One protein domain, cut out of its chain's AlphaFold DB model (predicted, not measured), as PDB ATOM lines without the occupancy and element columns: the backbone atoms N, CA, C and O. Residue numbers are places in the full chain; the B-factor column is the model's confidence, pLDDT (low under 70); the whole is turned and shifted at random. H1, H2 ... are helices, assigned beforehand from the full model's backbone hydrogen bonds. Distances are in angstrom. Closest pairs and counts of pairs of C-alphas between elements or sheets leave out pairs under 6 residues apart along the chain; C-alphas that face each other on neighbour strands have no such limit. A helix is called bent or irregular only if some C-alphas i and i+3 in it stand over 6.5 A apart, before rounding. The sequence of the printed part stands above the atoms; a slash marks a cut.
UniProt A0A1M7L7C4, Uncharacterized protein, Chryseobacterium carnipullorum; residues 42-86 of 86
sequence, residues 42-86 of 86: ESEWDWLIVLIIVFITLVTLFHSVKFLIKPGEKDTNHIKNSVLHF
ATOM      1  N   GLU A  42      34.788   7.908  11.549       90.69
ATOM      2  CA  GLU A  42      34.766   9.270  12.109       90.69
ATOM      3  C   GLU A  42      36.172   9.747  12.497       90.69
ATOM      4  O   GLU A  42      36.436  10.949  12.540       90.69
ATOM      5  N   SER A  43      37.090   8.810  12.751       94.19
ATOM      6  CA  SER A  43      38.468   9.082  13.157       94.19
ATOM      7  C   SER A  43      39.508   8.317  12.330       94.19
ATOM      8  O   SER A  43      39.218   7.320  11.669       94.19
ATOM      9  N   GLU A  44      40.770   8.742  12.419       94.94
ATOM     10  CA  GLU A  44      41.906   8.042  11.795       94.94
ATOM     11  C   GLU A  44      42.077   6.603  12.318       94.94
ATOM     12  O   GLU A  44      42.513   5.706  11.596       94.94
ATOM     13  N   TRP A  45      41.693   6.352  13.574       96.19
ATOM     14  CA  TRP A  45      41.721   5.007  14.152       96.19
ATOM     15  C   TRP A  45      40.668   4.089  13.529       96.19
ATOM     16  O   TRP A  45      40.938   2.903  13.328       96.19
ATOM     17  N   ASP A  46      39.511   4.631  13.150       94.94
ATOM     18  CA  ASP A  46      38.477   3.869  12.448       94.94
ATOM     19  C   ASP A  46      38.973   3.443  11.058       94.94
ATOM     20  O   ASP A  46      38.766   2.303  10.640       94.94
ATOM     21  N   TRP A  47      39.721   4.311  10.368       95.06
ATOM     22  CA  TRP A  47      40.360   3.975   9.091       95.06
ATOM     23  C   TRP A  47      41.424   2.881   9.216       95.06
ATOM     24  O   TRP A  47      41.512   2.011   8.343       95.06
ATOM     25  N   LEU A  48      42.189   2.860  10.312       97.19
ATOM     26  CA  LEU A  48      43.119   1.763  10.590       97.19
ATOM     27  C   LEU A  48      42.376   0.426  10.754       97.19
ATOM     28  O   LEU A  48      42.808  -0.593  10.210       97.19
ATOM     29  N   ILE A  49      41.241   0.424  11.461       96.44
ATOM     30  CA  ILE A  49      40.403  -0.773  11.625       96.44
ATOM     31  C   ILE A  49      39.863  -1.238  10.268       96.44
ATOM     32  O   ILE A  49      39.951  -2.429   9.954       96.44
ATOM     33  N   VAL A  50      39.358  -0.316   9.441       95.81
ATOM     34  CA  VAL A  50      38.886  -0.626   8.081       95.81
ATOM     35  C   VAL A  50      39.990  -1.300   7.265       95.81
ATOM     36  O   VAL A  50      39.741  -2.340   6.656       95.81
ATOM     37  N   LEU A  51      41.218  -0.777   7.301       97.44
ATOM     38  CA  LEU A  51      42.356  -1.368   6.594       97.44
ATOM     39  C   LEU A  51      42.633  -2.812   7.046       97.44
ATOM     40  O   LEU A  51      42.819  -3.700   6.208       97.44
ATOM     41  N   ILE A  52      42.624  -3.064   8.357       98.31
ATOM     42  CA  ILE A  52      42.848  -4.401   8.926       98.31
ATOM     43  C   ILE A  52      41.744  -5.373   8.486       98.31
ATOM     44  O   ILE A  52      42.039  -6.491   8.056       98.31
ATOM     45  N   ILE A  53      40.476  -4.957   8.546       97.81
ATOM     46  CA  ILE A  53      39.337  -5.796   8.147       97.81
ATOM     47  C   ILE A  53      39.378  -6.105   6.650       97.81
ATOM     48  O   ILE A  53      39.140  -7.251   6.259       97.81
ATOM     49  N   VAL A  54      39.705  -5.120   5.809       98.06
ATOM     50  CA  VAL A  54      39.882  -5.324   4.365       98.06
ATOM     51  C   VAL A  54      40.977  -6.358   4.115       98.06
ATOM     52  O   VAL A  54      40.758  -7.309   3.363       98.06
ATOM     53  N   PHE A  55      42.122  -6.234   4.789       98.62
ATOM     54  CA  PHE A  55      43.220  -7.188   4.656       98.62
ATOM     55  C   PHE A  55      42.805  -8.615   5.046       98.62
ATOM     56  O   PHE A  55      42.993  -9.545   4.258       98.62
ATOM     57  N   ILE A  56      42.186  -8.793   6.218       98.62
ATOM     58  CA  ILE A  56      41.712 -10.108   6.681       98.62
ATOM     59  C   ILE A  56      40.705 -10.691   5.688       98.62
ATOM     60  O   ILE A  56      40.820 -11.853   5.305       98.62
ATOM     61  N   THR A  57      39.761  -9.876   5.219       98.56
ATOM     62  CA  THR A  57      38.719 -10.299   4.277       98.56
ATOM     63  C   THR A  57      39.318 -10.778   2.959       98.56
ATOM     64  O   THR A  57      38.916 -11.828   2.458       98.56
ATOM     65  N   LEU A  58      40.305 -10.066   2.408       98.62
ATOM     66  CA  LEU A  58      40.999 -10.478   1.186       98.62
ATOM     67  C   LEU A  58      41.757 -11.796   1.378       98.62
ATOM     68  O   LEU A  58      41.687 -12.670   0.511       98.62
ATOM     69  N   VAL A  59      42.425 -11.980   2.521       98.62
ATOM     70  CA  VAL A  59      43.100 -13.244   2.860       98.62
ATOM     71  C   VAL A  59      42.089 -14.389   2.968       98.62
ATOM     72  O   VAL A  59      42.290 -15.450   2.372       98.62
ATOM     73  N   THR A  60      40.980 -14.186   3.679       98.56
ATOM     74  CA  THR A  60      39.923 -15.195   3.822       98.56
ATOM     75  C   THR A  60      39.280 -15.526   2.480       98.56
ATOM     76  O   THR A  60      39.097 -16.705   2.177       98.56
ATOM     77  N   LEU A  61      38.987 -14.523   1.650       98.38
ATOM     78  CA  LEU A  61      38.426 -14.713   0.315       98.38
ATOM     79  C   LEU A  61      39.385 -15.507  -0.575       98.38
ATOM     80  O   LEU A  61      38.973 -16.482  -1.203       98.38
ATOM     81  N   PHE A  62      40.668 -15.144  -0.578       98.31
ATOM     82  CA  PHE A  62      41.695 -15.873  -1.315       98.31
ATOM     83  C   PHE A  62      41.736 -17.347  -0.903       98.31
ATOM     84  O   PHE A  62      41.714 -18.231  -1.759       98.31
ATOM     85  N   HIS A  63      41.750 -17.633   0.401       97.00
ATOM     86  CA  HIS A  63      41.760 -19.008   0.896       97.00
ATOM     87  C   HIS A  63      40.463 -19.761   0.599       97.00
ATOM     88  O   HIS A  63      40.521 -20.931   0.225       97.00
ATOM     89  N   SER A  64      39.315 -19.097   0.715       96.69
ATOM     90  CA  SER A  64      38.015 -19.664   0.361       96.69
ATOM     91  C   SER A  64      38.012 -20.124  -1.098       96.69
ATOM     92  O   SER A  64      37.786 -21.302  -1.371       96.69
ATOM     93  N   VAL A  65      38.396 -19.245  -2.029       96.19
ATOM     94  CA  VAL A  65      38.497 -19.577  -3.458       96.19
ATOM     95  C   VAL A  65      39.544 -20.667  -3.703       96.19
ATOM     96  O   VAL A  65      39.267 -21.644  -4.400       96.19
ATOM     97  N   LYS A  66      40.732 -20.550  -3.098       95.25
ATOM     98  CA  LYS A  66      41.818 -21.532  -3.233       95.25
ATOM     99  C   LYS A  66      41.357 -22.940  -2.861       95.25
ATOM    100  O   LYS A  66      41.676 -23.879  -3.585       95.25
ATOM    101  N   PHE A  67      40.641 -23.097  -1.751       93.38
ATOM    102  CA  PHE A  67      40.210 -24.411  -1.275       93.38
ATOM    103  C   PHE A  67      38.984 -24.948  -2.009       93.38
ATOM    104  O   PHE A  67      38.842 -26.163  -2.093       93.38
ATOM    105  N   LEU A  68      38.152 -24.084  -2.593       92.75
ATOM    106  CA  LEU A  68      37.089 -24.519  -3.503       92.75
ATOM    107  C   LEU A  68      37.662 -25.057  -4.821       92.75
ATOM    108  O   LEU A  68      37.233 -26.105  -5.288       92.75
ATOM    109  N   ILE A  69      38.655 -24.373  -5.400       92.44
ATOM    110  CA  ILE A  69      39.270 -24.774  -6.678       92.44
ATOM    111  C   ILE A  69      40.242 -25.948  -6.492       92.44
ATOM    112  O   ILE A  69      40.322 -26.841  -7.332       92.44
ATOM    113  N   LYS A  70      41.022 -25.941  -5.407       91.94
ATOM    114  CA  LYS A  70      42.032 -26.962  -5.107       91.94
ATOM    115  C   LYS A  70      41.993 -27.324  -3.617       91.94
ATOM    116  O   LYS A  70      42.830 -26.842  -2.847       91.94
ATOM    117  N   PRO A  71      41.074 -28.213  -3.200       90.88
ATOM    118  CA  PRO A  71      40.893 -28.591  -1.794       90.88
ATOM    119  C   PRO A  71      42.077 -29.369  -1.202       90.88
ATOM    120  O   PRO A  71      42.143 -29.556   0.010       90.88
ATOM    121  N   GLY A  72      43.018 -29.836  -2.036       89.44
ATOM    122  CA  GLY A  72      44.183 -30.618  -1.604       89.44
ATOM    123  C   GLY A  72      43.847 -32.048  -1.166       89.44
ATOM    124  O   GLY A  72      44.737 -32.771  -0.727       89.44
ATOM    125  N   GLU A  73      42.582 -32.449  -1.297       92.06
ATOM    126  CA  GLU A  73      42.091 -33.793  -1.014       92.06
ATOM    127  C   GLU A  73      42.440 -34.742  -2.165       92.06
ATOM    128  O   GLU A  73      42.268 -34.383  -3.332       92.06
ATOM    129  N   LYS A  74      42.949 -35.938  -1.848       87.38
ATOM    130  CA  LYS A  74      43.377 -36.916  -2.868       87.38
ATOM    131  C   LYS A  74      42.241 -37.831  -3.310       87.38
ATOM    132  O   LYS A  74      42.271 -38.328  -4.432       87.38
ATOM    133  N   ASP A  75      41.273 -38.059  -2.429       90.25
ATOM    134  CA  ASP A  75      40.092 -38.854  -2.741       90.25
ATOM    135  C   ASP A  75      39.065 -38.002  -3.497       90.25
ATOM    136  O   ASP A  75      38.443 -37.091  -2.942       90.25
ATOM    137  N   THR A  76      38.877 -38.311  -4.780       86.19
ATOM    138  CA  THR A  76      37.949 -37.603  -5.672       86.19
ATOM    139  C   THR A  76      36.489 -37.742  -5.240       86.19
ATOM    140  O   THR A  76      35.688 -36.872  -5.567       86.19
ATOM    141  N   ASN A  77      36.136 -38.777  -4.470       90.56
ATOM    142  CA  ASN A  77      34.766 -39.005  -3.992       90.56
ATOM    143  C   ASN A  77      34.469 -38.310  -2.651       90.56
ATOM    144  O   ASN A  77      33.358 -38.402  -2.128       90.56
ATOM    145  N   HIS A  78      35.444 -37.609  -2.070       91.69
ATOM    146  CA  HIS A  78      35.275 -36.919  -0.798       91.69
ATOM    147  C   HIS A  78      34.428 -35.638  -0.938       91.69
ATOM    148  O   HIS A  78      34.555 -34.898  -1.913       91.69
ATOM    149  N   ILE A  79      33.646 -35.285   0.093       91.00
ATOM    150  CA  ILE A  79      32.744 -34.108   0.099       91.00
ATOM    151  C   ILE A  79      33.442 -32.778  -0.240       91.00
ATOM    152  O   ILE A  79      32.827 -31.871  -0.792       91.00
ATOM    153  N   LYS A  80      34.748 -32.663   0.030       87.75
ATOM    154  CA  LYS A  80      35.561 -31.479  -0.315       87.75
ATOM    155  C   LYS A  80      35.689 -31.248  -1.828       87.75
ATOM    156  O   LYS A  80      35.939 -30.120  -2.227       87.75
ATOM    157  N   ASN A  81      35.507 -32.287  -2.646       90.88
ATOM    158  CA  ASN A  81      35.506 -32.200  -4.106       90.88
ATOM    159  C   ASN A  81      34.090 -32.025  -4.690       90.88
ATOM    160  O   ASN A  81      33.952 -31.909  -5.902       90.88
ATOM    161  N   SER A  82      33.042 -31.956  -3.855       91.06
ATOM    162  CA  SER A  82      31.649 -31.839  -4.324       91.06
ATOM    163  C   SER A  82      31.423 -30.636  -5.243       91.06
ATOM    164  O   SER A  82      30.768 -30.770  -6.264       91.06
ATOM    165  N   VAL A  83      32.028 -29.485  -4.934       90.38
ATOM    166  CA  VAL A  83      31.923 -28.259  -5.749       90.38
ATOM    167  C   VAL A  83      32.592 -28.410  -7.124       90.38
ATOM    168  O   VAL A  83      32.188 -27.744  -8.072       90.38
ATOM    169  N   LEU A  84      33.591 -29.289  -7.252       88.88
ATOM    170  CA  LEU A  84      34.311 -29.548  -8.505       88.88
ATOM    171  C   LEU A  84      33.633 -30.617  -9.378       88.88
ATOM    172  O   LEU A  84      33.920 -30.694 -10.571       88.88
ATOM    173  N   HIS A  85      32.768 -31.446  -8.791       84.75
ATOM    174  CA  HIS A  85      32.154 -32.616  -9.427       84.75
ATOM    175  C   HIS A  85      30.618 -32.590  -9.370       84.75
ATOM    176  O   HIS A  85      29.991 -33.641  -9.239       84.75
ATOM    177  N   PHE A  86      30.030 -31.391  -9.431       73.25
ATOM    178  CA  PHE A  86      28.578 -31.198  -9.486       73.25
ATOM    179  C   PHE A  86      27.966 -31.625 -10.825       73.25
ATOM    180  O   PHE A  86      28.636 -31.444 -11.869       73.25
TER     181      PHE A  86
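What this domain is: This is residues 42 to 86 of the 86 residues of an uncharacterized protein of Chryseobacterium carnipullorum (UniProt A0A1M7L7C4). One long straight helix, H1, makes a rod, and at its far end a loop folds round to a small head with the short helix H2. Residues 42 to 62, of which 44 to 62 belong to H1, stick out free. The printed part has 45 residues with two named helices, H1 then H2, no named strand, and is all helix. It is extended, with a radius of gyration of the C-alphas of 16.6 A and spans of 51 by 17 by 11 A.

Where its parts are: Find C-alpha 44 at (41.906, 8.042, 11.795); from there H1, residues 44 to 69, runs 37.8 A to C-alpha 69 at (39.270, -24.774, -6.678). H2, residues 79 to 84, covers 9.9 A and ends at C-alpha 84 at (34.311, -29.548, -8.505). H2 is irregular: C-alphas 80 and 83 are 7.3 A apart.

How they stand to each other: Look at residues 68 to 69, with which alone H1 touches H2; the closest C-alphas, of Leu 68 and Val 83, are 6.8 A apart. Their lines are about perpendicular, at 90 degrees. In H1 every O i to N i+4 pair is within hydrogen-bond range; in H2 0 of 2 are, beside 2 of 3 O i to N i+3 pairs.

The domain as a whole: The farthest C-alphas, of Ser 43 and Asn 77, are 51.2 A apart. The link from H1 to H2 is short, with 9 residues. The printed part has no cut, and no printed residue is under 70 in pLDDT.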